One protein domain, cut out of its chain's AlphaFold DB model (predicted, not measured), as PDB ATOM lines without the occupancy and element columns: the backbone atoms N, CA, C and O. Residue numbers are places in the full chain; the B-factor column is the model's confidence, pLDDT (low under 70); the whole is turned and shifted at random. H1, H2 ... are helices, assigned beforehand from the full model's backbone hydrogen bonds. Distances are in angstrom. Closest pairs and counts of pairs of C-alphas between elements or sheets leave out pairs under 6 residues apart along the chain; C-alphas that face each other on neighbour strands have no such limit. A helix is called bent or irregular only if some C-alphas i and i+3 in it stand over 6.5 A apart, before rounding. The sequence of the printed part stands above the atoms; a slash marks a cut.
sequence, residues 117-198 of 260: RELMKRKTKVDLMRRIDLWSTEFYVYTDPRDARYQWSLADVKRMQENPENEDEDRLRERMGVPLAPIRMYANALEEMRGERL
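What this domain is: This is residues 117 to 198 of the 260 residues of the protein "Hypothetical protein" of Alexandrium monilatum (UniProt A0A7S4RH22). Look for a loose, open arrangement: one long helix, H1, with the short H3 folded back near it, while H2 and H4 stand free. The 82 printed residues, all helix by class, hold H1, H2, H3, H4 in that order and no named strand. The radius of gyration of the C-alphas is 15.3 A; the spans are 42, 37 and 25 A.

How they stand to each other: H1, residues 117 to 142, and H3, residues 169 to 176, are close but not clearly touching; look at their closest C-alphas, Arg 122 and Met 176, 7.5 A apart. They run opposite ways at a shallow tilt of 31 degrees. H2, residues 154 to 162, and H4, residues 185 to 198, touch no helix. Every O i to N i+4 pair is within hydrogen-bond range in H2 and H3, 19 of 22 in H1, 9 of 10 in H4.

Where its parts are: Find C-alpha 117 at (-26.802, -31.217, 15.693); H1 runs 37.2 A from there, irregular where C-alphas 137 and 140 are 7.1 A apart. H4, 19.3 A long, ends at C-alpha 198, (-70.721, -19.732, 15.920).

The domain as a whole: The printed part has no cut. The H1 to H2 link is long, 11 residues. Confidence is under 70 at nine residues, among them 195 to 198.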
ATOM      1  N   ARG A 117     -26.790 -32.649  16.023       95.12
ATOM      2  CA  ARG A 117     -26.802 -31.217  15.693       95.12
ATOM      3  C   ARG A 117     -28.221 -30.654  15.613       95.12
ATOM      4  O   ARG A 117     -28.470 -29.558  16.107       95.12
ATOM      5  N   GLU A 118     -29.142 -31.382  14.994       91.94
ATOM      6  CA  GLU A 118     -30.545 -30.967  14.893       91.94
ATOM      7  C   GLU A 118     -31.251 -31.088  16.236       91.94
ATOM      8  O   GLU A 118     -32.001 -30.192  16.615       91.94
ATOM      9  N   LEU A 119     -30.938 -32.139  16.995       91.62
ATOM     10  CA  LEU A 119     -31.449 -32.317  18.347       91.62
ATOM     11  C   LEU A 119     -31.044 -31.148  19.253       91.62
ATOM     12  O   LEU A 119     -31.889 -30.629  19.979       91.62
ATOM     13  N   MET A 120     -29.796 -30.681  19.170       94.19
ATOM     14  CA  MET A 120     -29.337 -29.501  19.910       94.19
ATOM     15  C   MET A 120     -30.086 -28.240  19.487       94.19
ATOM     16  O   MET A 120     -30.604 -27.537  20.346       94.19
ATOM     17  N   LYS A 121     -30.233 -27.990  18.177       93.19
ATOM     18  CA  LYS A 121     -31.027 -26.853  17.680       93.19
ATOM     19  C   LYS A 121     -32.461 -26.889  18.205       93.19
ATOM     20  O   LYS A 121     -32.978 -25.861  18.634       93.19
ATOM     21  N   ARG A 122     -33.100 -28.066  18.189       91.88
ATOM     22  CA  ARG A 122     -34.464 -28.225  18.703       91.88
ATOM     23  C   ARG A 122     -34.527 -27.960  20.200       91.88
ATOM     24  O   ARG A 122     -35.359 -27.162  20.606       91.88
ATOM     25  N   LYS A 123     -33.631 -28.553  20.995       92.50
ATOM     26  CA  LYS A 123     -33.556 -28.314  22.445       92.50
ATOM     27  C   LYS A 123     -33.375 -26.834  22.769       92.50
ATOM     28  O   LYS A 123     -34.194 -26.281  23.486       92.50
ATOM     29  N   THR A 124     -32.397 -26.173  22.150       95.12
ATOM     30  CA  THR A 124     -32.169 -24.735  22.350       95.12
ATOM     31  C   THR A 124     -33.403 -23.912  21.987       95.12
ATOM     32  O   THR A 124     -33.747 -22.985  22.709       95.12
ATOM     33  N   LYS A 125     -34.114 -24.261  20.906       92.44
ATOM     34  CA  LYS A 125     -35.362 -23.582  20.537       92.44
ATOM     35  C   LYS A 125     -36.461 -23.775  21.592       92.44
ATOM     36  O   LYS A 125     -37.152 -22.818  21.913       92.44
ATOM     37  N   VAL A 126     -36.600 -24.981  22.149       92.25
ATOM     38  CA  VAL A 126     -37.532 -25.266  23.259       92.25
ATOM     39  C   VAL A 126     -37.174 -24.471  24.513       92.25
ATOM     40  O   VAL A 126     -38.055 -23.871  25.124       92.25
ATOM     41  N   ASP A 127     -35.893 -24.410  24.868       93.44
ATOM     42  CA  ASP A 127     -35.432 -23.660  26.040       93.44
ATOM     43  C   ASP A 127     -35.664 -22.151  25.877       93.44
ATOM     44  O   ASP A 127     -36.063 -21.477  26.827       93.44
ATOM     45  N   LEU A 128     -35.477 -21.619  24.663       92.44
ATOM     46  CA  LEU A 128     -35.793 -20.227  24.341       92.44
ATOM     47  C   LEU A 128     -37.294 -19.942  24.460       92.44
ATOM     48  O   LEU A 128     -37.653 -18.949  25.084       92.44
ATOM     49  N   MET A 129     -38.158 -20.819  23.933       90.12
ATOM     50  CA  MET A 129     -39.613 -20.675  24.084       90.12
ATOM     51  C   MET A 129     -40.015 -20.636  25.562       90.12
ATOM     52  O   MET A 129     -40.705 -19.716  25.981       90.12
ATOM     53  N   ARG A 130     -39.493 -21.553  26.387       87.81
ATOM     54  CA  ARG A 130     -39.759 -21.562  27.837       87.81
ATOM     55  C   ARG A 130     -39.296 -20.289  28.538       87.81
ATOM     56  O   ARG A 130     -39.972 -19.803  29.439       87.81
ATOM     57  N   ARG A 131     -38.135 -19.755  28.149       90.25
ATOM     58  CA  ARG A 131     -37.625 -18.494  28.700       90.25
ATOM     59  C   ARG A 131     -38.539 -17.325  28.339       90.25
ATOM     60  O   ARG A 131     -38.775 -16.480  29.195       90.25
ATOM     61  N   ILE A 132     -39.039 -17.282  27.106       87.88
ATOM     62  CA  ILE A 132     -39.987 -16.257  26.655       87.88
ATOM     63  C   ILE A 132     -41.306 -16.389  27.419       87.88
ATOM     64  O   ILE A 132     -41.820 -15.379  27.885       87.88
ATOM     65  N   ASP A 133     -41.810 -17.607  27.622       86.06
ATOM     66  CA  ASP A 133     -43.037 -17.845  28.389       86.06
ATOM     67  C   ASP A 133     -42.900 -17.302  29.821       86.06
ATOM     68  O   ASP A 133     -43.713 -16.488  30.247       86.06
ATOM     69  N   LEU A 134     -41.826 -17.665  30.531       85.44
ATOM     70  CA  LEU A 134     -41.542 -17.132  31.869       85.44
ATOM     71  C   LEU A 134     -41.439 -15.606  31.860       85.44
ATOM     72  O   LEU A 134     -42.102 -14.930  32.642       85.44
ATOM     73  N   TRP A 135     -40.663 -15.060  30.927       85.88
ATOM     74  CA  TRP A 135     -40.490 -13.620  30.826       85.88
ATOM     75  C   TRP A 135     -41.822 -12.910  30.571       85.88
ATOM     76  O   TRP A 135     -42.150 -11.984  31.293       85.88
ATOM     77  N   SER A 136     -42.631 -13.376  29.619       81.00
ATOM     78  CA  SER A 136     -43.943 -12.795  29.305       81.00
ATOM     79  C   SER A 136     -44.936 -12.869  30.468       81.00
ATOM     80  O   SER A 136     -45.760 -11.968  30.608       81.00
ATOM     81  N   THR A 137     -44.838 -13.890  31.331       79.19
ATOM     82  CA  THR A 137     -45.676 -13.974  32.537       79.19
ATOM     83  C   THR A 137     -45.328 -12.905  33.575       79.19
ATOM     84  O   THR A 137     -46.216 -12.401  34.257       79.19
ATOM     85  N   GLU A 138     -44.055 -12.520  33.666       81.56
ATOM     86  CA  GLU A 138     -43.558 -11.554  34.653       81.56
ATOM     87  C   GLU A 138     -43.441 -10.135  34.086       81.56
ATOM     88  O   GLU A 138     -43.442  -9.156  34.829       81.56
ATOM     89  N   PHE A 139     -43.349  -9.998  32.765       80.69
ATOM     90  CA  PHE A 139     -42.994  -8.749  32.100       80.69
ATOM     91  C   PHE A 139     -43.975  -7.617  32.416       80.69
ATOM     92  O   PHE A 139     -43.568  -6.512  32.774       80.69
ATOM     93  N   TYR A 140     -45.273  -7.915  32.370       74.56
ATOM     94  CA  TYR A 140     -46.326  -6.931  32.622       74.56
ATOM     95  C   TYR A 140     -46.466  -6.529  34.096       74.56
ATOM     96  O   TYR A 140     -47.216  -5.608  34.406       74.56
ATOM     97  N   VAL A 141     -45.739  -7.177  35.013       83.44
ATOM     98  CA  VAL A 141     -45.646  -6.730  36.413       83.44
ATOM     99  C   VAL A 141     -44.789  -5.468  36.519       83.44
ATOM    100  O   VAL A 141     -45.054  -4.604  37.351       83.44
ATOM    101  N   TYR A 142     -43.776  -5.339  35.662       83.88
ATOM    102  CA  TYR A 142     -42.792  -4.255  35.724       83.88
ATOM    103  C   TYR A 142     -42.999  -3.185  34.657       83.88
ATOM    104  O   TYR A 142     -42.319  -2.161  34.665       83.88
ATOM    105  N   THR A 143     -43.874  -3.427  33.686       84.06
ATOM    106  CA  THR A 143     -44.023  -2.579  32.506       84.06
ATOM    107  C   THR A 143     -45.491  -2.448  32.133       84.06
ATOM    108  O   THR A 143     -46.193  -3.451  32.022       84.06
ATOM    109  N   ASP A 144     -45.953  -1.213  31.916       86.06
ATOM    110  CA  ASP A 144     -47.319  -0.971  31.454       86.06
ATOM    111  C   ASP A 144     -47.458  -1.436  29.990       86.06
ATOM    112  O   ASP A 144     -46.797  -0.876  29.106       86.06
ATOM    113  N   PRO A 145     -48.316  -2.430  29.690       80.00
ATOM    114  CA  PRO A 145     -48.547  -2.891  28.320       80.00
ATOM    115  C   PRO A 145     -49.120  -1.809  27.396       80.00
ATOM    116  O   PRO A 145     -49.121  -1.982  26.179       80.00
ATOM    117  N   ARG A 146     -49.649  -0.712  27.950       83.12
ATOM    118  CA  ARG A 146     -50.233   0.392  27.184       83.12
ATOM    119  C   ARG A 146     -49.202   1.414  26.723       83.12
ATOM    120  O   ARG A 146     -49.579   2.312  25.977       83.12
ATOM    121  N   ASP A 147     -47.939   1.304  27.119       87.25
ATOM    122  CA  ASP A 147     -46.917   2.224  26.633       87.25
ATOM    123  C   ASP A 147     -46.695   2.047  25.116       87.25
ATOM    124  O   ASP A 147     -46.724   0.937  24.578       87.25
ATOM    125  N   ALA A 148     -46.463   3.154  24.406       85.44
ATOM    126  CA  ALA A 148     -46.365   3.189  22.946       85.44
ATOM    127  C   ALA A 148     -45.228   2.307  22.405       85.44
ATOM    128  O   ALA A 148     -45.278   1.856  21.266       85.44
ATOM    129  N   ARG A 149     -44.215   2.021  23.234       82.06
ATOM    130  CA  ARG A 149     -43.098   1.119  22.911       82.06
ATOM    131  C   ARG A 149     -43.527  -0.338  22.721       82.06
ATOM    132  O   ARG A 149     -42.841  -1.073  22.017       82.06
ATOM    133  N   TYR A 150     -44.627  -0.750  23.350       80.25
ATOM    134  CA  TYR A 150     -45.129  -2.130  23.325       80.25
ATOM    135  C   TYR A 150     -46.391  -2.288  22.477       80.25
ATOM    136  O   TYR A 150     -46.849  -3.408  22.253       80.25
ATOM    137  N   GLN A 151     -46.929  -1.183  21.962       84.56
ATOM    138  CA  GLN A 151     -48.013  -1.194  20.992       84.56
ATOM    139  C   GLN A 151     -47.441  -1.279  19.576       84.56
ATOM    140  O   GLN A 151     -46.651  -0.436  19.155       84.56
ATOM    141  N   TRP A 152     -47.853  -2.287  18.813       83.12
ATOM    142  CA  TRP A 152     -47.484  -2.374  17.403       83.12
ATOM    143  C   TRP A 152     -48.291  -1.398  16.555       83.12
ATOM    144  O   TRP A 152     -49.499  -1.235  16.739       83.12
ATOM    145  N   SER A 153     -47.623  -0.779  15.581       89.69
ATOM    146  CA  SER A 153     -48.311   0.045  14.595       89.69
ATOM    147  C   SER A 153     -49.165  -0.830  13.672       89.69
ATOM    148  O   SER A 153     -48.848  -1.993  13.412       89.69
ATOM    149  N   LEU A 154     -50.234  -0.263  13.108       88.00
ATOM    150  CA  LEU A 154     -51.075  -0.979  12.138       88.00
ATOM    151  C   LEU A 154     -50.280  -1.452  10.911       88.00
ATOM    152  O   LEU A 154     -50.624  -2.469  10.312       88.00
ATOM    153  N   ALA A 155     -49.227  -0.724  10.532       88.00
ATOM    154  CA  ALA A 155     -48.348  -1.114   9.436       88.00
ATOM    155  C   ALA A 155     -47.521  -2.358   9.791       88.00
ATOM    156  O   ALA A 155     -47.394  -3.260   8.966       88.00
ATOM    157  N   ASP A 156     -47.010  -2.438  11.021       86.12
ATOM    158  CA  ASP A 156     -46.214  -3.581  11.479       86.12
ATOM    159  C   ASP A 156     -47.074  -4.833  11.649       86.12
ATOM    160  O   ASP A 156     -46.678  -5.914  11.218       86.12
ATOM    161  N   VAL A 157     -48.291  -4.680  12.180       85.06
ATOM    162  CA  VAL A 157     -49.260  -5.784  12.274       85.06
ATOM    163  C   VAL A 157     -49.579  -6.345  10.887       85.06
ATOM    164  O   VAL A 157     -49.539  -7.559  10.698       85.06
ATOM    165  N   LYS A 158     -49.841  -5.478   9.897       85.62
ATOM    166  CA  LYS A 158     -50.097  -5.916   8.515       85.62
ATOM    167  C   LYS A 158     -48.908  -6.656   7.919       85.62
ATOM    168  O   LYS A 158     -49.095  -7.744   7.391       85.62
ATOM    169  N   ARG A 159     -47.687  -6.133   8.077       85.44
ATOM    170  CA  ARG A 159     -46.463  -6.821   7.628       85.44
ATOM    171  C   ARG A 159     -46.335  -8.206   8.254       85.44
ATOM    172  O   ARG A 159     -46.029  -9.166   7.558       85.44
ATOM    173  N   MET A 160     -46.598  -8.323   9.553       81.56
ATOM    174  CA  MET A 160     -46.523  -9.606  10.248       81.56
ATOM    175  C   MET A 160     -47.565 -10.607   9.750       81.56
ATOM    176  O   MET A 160     -47.242 -11.787   9.644       81.56
ATOM    177  N   GLN A 161     -48.774 -10.139   9.438       81.31
ATOM    178  CA  GLN A 161     -49.893 -10.971   9.001       81.31
ATOM    179  C   GLN A 161     -49.818 -11.362   7.517       81.31
ATOM    180  O   GLN A 161     -50.267 -12.442   7.143       81.31
ATOM    181  N   GLU A 162     -49.269 -10.490   6.671       85.25
ATOM    182  CA  GLU A 162     -49.114 -10.722   5.231       85.25
ATOM    183  C   GLU A 162     -47.919 -11.631   4.912       85.25
ATOM    184  O   GLU A 162     -47.921 -12.289   3.874       85.25
ATOM    185  N   ASN A 163     -46.921 -11.708   5.799       83.88
ATOM    186  CA  ASN A 163     -45.754 -12.566   5.623       83.88
ATOM    187  C   ASN A 163     -46.120 -14.051   5.827       83.88
ATOM    188  O   ASN A 163     -46.333 -14.471   6.965       83.88
ATOM    189  N   PRO A 164     -46.108 -14.889   4.772       77.50
ATOM    190  CA  PRO A 164     -46.469 -16.304   4.889       77.50
ATOM    191  C   PRO A 164     -45.422 -17.135   5.648       77.50
ATOM    192  O   PRO A 164     -45.698 -18.266   6.037       77.50
ATOM    193  N   GLU A 165     -44.217 -16.594   5.846       80.62
ATOM    194  CA  GLU A 165     -43.133 -17.238   6.598       80.62
ATOM    195  C   GLU A 165     -43.305 -17.124   8.120       80.62
ATOM    196  O   GLU A 165     -42.662 -17.862   8.871       80.62
ATOM    197  N   ASN A 166     -44.177 -16.225   8.589       79.75
ATOM    198  CA  ASN A 166     -44.481 -16.098  10.007       79.75
ATOM    199  C   ASN A 166     -45.452 -17.206  10.423       79.75
ATOM    200  O   ASN A 166     -46.666 -17.105  10.259       79.75
ATOM    201  N   GLU A 167     -44.899 -18.290  10.961       77.31
ATOM    202  CA  GLU A 167     -45.688 -19.344  11.594       77.31
ATOM    203  C   GLU A 167     -46.252 -18.844  12.936       77.31
ATOM    204  O   GLU A 167     -45.515 -18.299  13.761       77.31
ATOM    205  N   ASP A 168     -47.546 -19.084  13.180       82.69
ATOM    206  CA  ASP A 168     -48.162 -18.864  14.492       82.69
ATOM    207  C   ASP A 168     -47.379 -19.621  15.577       82.69
ATOM    208  O   ASP A 168     -47.064 -20.808  15.421       82.69
ATOM    209  N   GLU A 169     -47.105 -18.965  16.706       80.94
ATOM    210  CA  GLU A 169     -46.314 -19.553  17.794       80.94
ATOM    211  C   GLU A 169     -46.895 -20.876  18.307       80.94
ATOM    212  O   GLU A 169     -46.159 -21.786  18.686       80.94
ATOM    213  N   ASP A 170     -48.217 -21.024  18.283       84.06
ATOM    214  CA  ASP A 170     -48.881 -22.238  18.748       84.06
ATOM    215  C   ASP A 170     -48.706 -23.409  17.777       84.06
ATOM    216  O   ASP A 170     -48.397 -24.521  18.208       84.06
ATOM    217  N   ARG A 171     -48.757 -23.155  16.461       85.38
ATOM    218  CA  ARG A 171     -48.409 -24.165  15.443       85.38
ATOM    219  C   ARG A 171     -46.945 -24.572  15.557       85.38
ATOM    220  O   ARG A 171     -46.593 -25.744  15.404       85.38
ATOM    221  N   LEU A 172     -46.083 -23.603  15.862       87.31
ATOM    222  CA  LEU A 172     -44.670 -23.851  16.104       87.31
ATOM    223  C   LEU A 172     -44.456 -24.743  17.336       87.31
ATOM    224  O   LEU A 172     -43.640 -25.666  17.278       87.31
ATOM    225  N   ARG A 173     -45.197 -24.514  18.428       87.94
ATOM    226  CA  ARG A 173     -45.164 -25.353  19.638       87.94
ATOM    227  C   ARG A 173     -45.647 -26.774  19.356       87.94
ATOM    228  O   ARG A 173     -44.945 -27.718  19.721       87.94
ATOM    229  N   GLU A 174     -46.752 -26.931  18.629       88.69
ATOM    230  CA  GLU A 174     -47.275 -28.237  18.206       88.69
ATOM    231  C   GLU A 174     -46.247 -29.023  17.383       88.69
ATOM    232  O   GLU A 174     -45.934 -30.173  17.697       88.69
ATOM    233  N   ARG A 175     -45.629 -28.383  16.382       87.62
ATOM    234  CA  ARG A 175     -44.579 -28.994  15.549       87.62
ATOM    235  C   ARG A 175     -43.359 -29.429  16.361       87.62
ATOM    236  O   ARG A 175     -42.699 -30.416  16.026       87.62
ATOM    237  N   MET A 176     -43.026 -28.667  17.398       85.19
ATOM    238  CA  MET A 176     -41.889 -28.933  18.276       85.19
ATOM    239  C   MET A 176     -42.223 -29.910  19.414       85.19
ATOM    240  O   MET A 176     -41.300 -30.349  20.102       85.19
ATOM    241  N   GLY A 177     -43.497 -30.275  19.595       84.00
ATOM    242  CA  GLY A 177     -43.968 -31.127  20.688       84.00
ATOM    243  C   GLY A 177     -43.869 -30.459  22.063       84.00
ATOM    244  O   GLY A 177     -43.680 -31.143  23.068       84.00
ATOM    245  N   VAL A 178     -43.925 -29.126  22.110       86.75
ATOM    246  CA  VAL A 178     -43.907 -28.339  23.351       86.75
ATOM    247  C   VAL A 178     -45.353 -28.084  23.771       86.75
ATOM    248  O   VAL A 178     -46.186 -27.837  22.897       86.75
ATOM    249  N   PRO A 179     -45.686 -28.134  25.074       83.62
ATOM    250  CA  PRO A 179     -46.997 -27.690  25.525       83.62
ATOM    251  C   PRO A 179     -47.244 -26.244  25.093       83.62
ATOM    252  O   PRO A 179     -46.316 -25.449  24.944       83.62
ATOM    253  N   LEU A 180     -48.515 -25.919  24.900       84.81
ATOM    254  CA  LEU A 180     -48.967 -24.570  24.594       84.81
ATOM    255  C   LEU A 180     -48.549 -23.592  25.708       84.81
ATOM    256  O   LEU A 180     -48.319 -24.013  26.846       84.81
ATOM    257  N   ALA A 181     -48.456 -22.297  25.385       83.19
ATOM    258  CA  ALA A 181     -48.100 -21.277  26.373       83.19
ATOM    259  C   ALA A 181     -49.023 -21.345  27.605       83.19
ATOM    260  O   ALA A 181     -50.229 -21.569  27.450       83.19
ATOM    261  N   PRO A 182     -48.499 -21.100  28.819       75.06
ATOM    262  CA  PRO A 182     -49.302 -21.130  30.040       75.06
ATOM    263  C   PRO A 182     -50.361 -20.020  30.077       75.06
ATOM    264  O   PRO A 182     -51.441 -20.213  30.632       75.06
ATOM    265  N   ILE A 183     -50.088 -18.868  29.457       72.44
ATOM    266  CA  ILE A 183     -51.025 -17.746  29.372       72.44
ATOM    267  C   ILE A 183     -51.529 -17.642  27.932       72.44
ATOM    268  O   ILE A 183     -50.837 -17.140  27.053       72.44
ATOM    269  N   ARG A 184     -52.764 -18.097  27.695       70.38
ATOM    270  CA  ARG A 184     -53.476 -17.946  26.408       70.38
ATOM    271  C   ARG A 184     -54.777 -17.169  26.548       70.38
ATOM    272  O   ARG A 184     -55.665 -17.304  25.719       70.38
ATOM    273  N   MET A 185     -54.903 -16.341  27.585       63.66
ATOM    274  CA  MET A 185     -56.167 -15.661  27.894       63.66
ATOM    275  C   MET A 185     -56.702 -14.844  26.714       63.66
ATOM    276  O   MET A 185     -57.890 -14.901  26.437       63.66
ATOM    277  N   TYR A 186     -55.831 -14.161  25.967       66.69
ATOM    278  CA  TYR A 186     -56.239 -13.402  24.784       66.69
ATOM    279  C   TYR A 186     -56.698 -14.300  23.624       66.69
ATOM    280  O   TYR A 186     -57.733 -14.038  23.021       66.69
ATOM    281  N   ALA A 187     -55.966 -15.378  23.331       68.56
ATOM    282  CA  ALA A 187     -56.340 -16.323  22.278       68.56
ATOM    283  C   ALA A 187     -57.652 -17.046  22.621       68.56
ATOM    284  O   ALA A 187     -58.554 -17.078  21.792       68.56
ATOM    285  N   ASN A 188     -57.795 -17.516  23.863       72.50
ATOM    286  CA  ASN A 188     -59.015 -18.146  24.363       72.50
ATOM    287  C   ASN A 188     -60.197 -17.169  24.345       72.50
ATOM    288  O   ASN A 188     -61.275 -17.549  23.910       72.50
ATOM    289  N   ALA A 189     -60.002 -15.907  24.750       68.62
ATOM    290  CA  ALA A 189     -61.049 -14.887  24.697       68.62
ATOM    291  C   ALA A 189     -61.443 -14.544  23.252       68.62
ATOM    292  O   ALA A 189     -62.621 -14.390  22.955       68.62
ATOM    293  N   LEU A 190     -60.490 -14.460  22.318       74.00
ATOM    294  CA  LEU A 190     -60.796 -14.261  20.899       74.00
ATOM    295  C   LEU A 190     -61.504 -15.468  20.283       74.00
ATOM    296  O   LEU A 190     -62.403 -15.298  19.458       74.00
ATOM    297  N   GLU A 191     -61.092 -16.681  20.641       77.06
ATOM    298  CA  GLU A 191     -61.773 -17.915  20.259       77.06
ATOM    299  C   GLU A 191     -63.174 -17.978  20.849       77.06
ATOM    300  O   GLU A 191     -64.087 -18.383  20.143       77.06
ATOM    301  N   GLU A 192     -63.371 -17.517  22.081       77.38
ATOM    302  CA  GLU A 192     -64.679 -17.386  22.711       77.38
ATOM    303  C   GLU A 192     -65.519 -16.329  21.993       77.38
ATOM    304  O   GLU A 192     -66.615 -16.644  21.570       77.38
ATOM    305  N   MET A 193     -65.002 -15.141  21.673       68.88
ATOM    306  CA  MET A 193     -65.743 -14.131  20.900       68.88
ATOM    307  C   MET A 193     -66.107 -14.604  19.479       68.88
ATOM    308  O   MET A 193     -67.190 -14.318  18.961       68.88
ATOM    309  N   ARG A 194     -65.208 -15.341  18.810       77.81
ATOM    310  CA  ARG A 194     -65.472 -15.951  17.489       77.81
ATOM    311  C   ARG A 194     -66.421 -17.145  17.604       77.81
ATOM    312  O   ARG A 194     -67.254 -17.368  16.726       77.81
ATOM    313  N   GLY A 195     -66.271 -17.902  18.682       64.69
ATOM    314  CA  GLY A 195     -66.985 -19.117  19.023       64.69
ATOM    315  C   GLY A 195     -68.385 -18.843  19.536       64.69
ATOM    316  O   GLY A 195     -69.275 -19.577  19.169       64.69
ATOM    317  N   GLU A 196     -68.650 -17.766  20.263       58.16
ATOM    318  CA  GLU A 196     -69.983 -17.308  20.665       58.16
ATOM    319  C   GLU A 196     -70.801 -16.905  19.437       58.16
ATOM    320  O   GLU A 196     -71.984 -17.230  19.341       58.16
ATOM    321  N   ARG A 197     -70.150 -16.328  18.420       51.34
ATOM    322  CA  ARG A 197     -70.779 -16.028  17.126       51.34
ATOM    323  C   ARG A 197     -71.139 -17.288  16.315       51.34
ATOM    324  O   ARG A 197     -72.018 -17.222  15.461       51.34
ATOM    325  N   LEU A 198     -70.497 -18.432  16.585       53.31
ATOM    326  CA  LEU A 198     -70.721 -19.732  15.920       53.31
ATOM    327  C   LEU A 198     -71.292 -20.824  16.856       53.31
ATOM    328  O   LEU A 198     -71.560 -21.941  16.419       53.31
TER     329      LEU A 198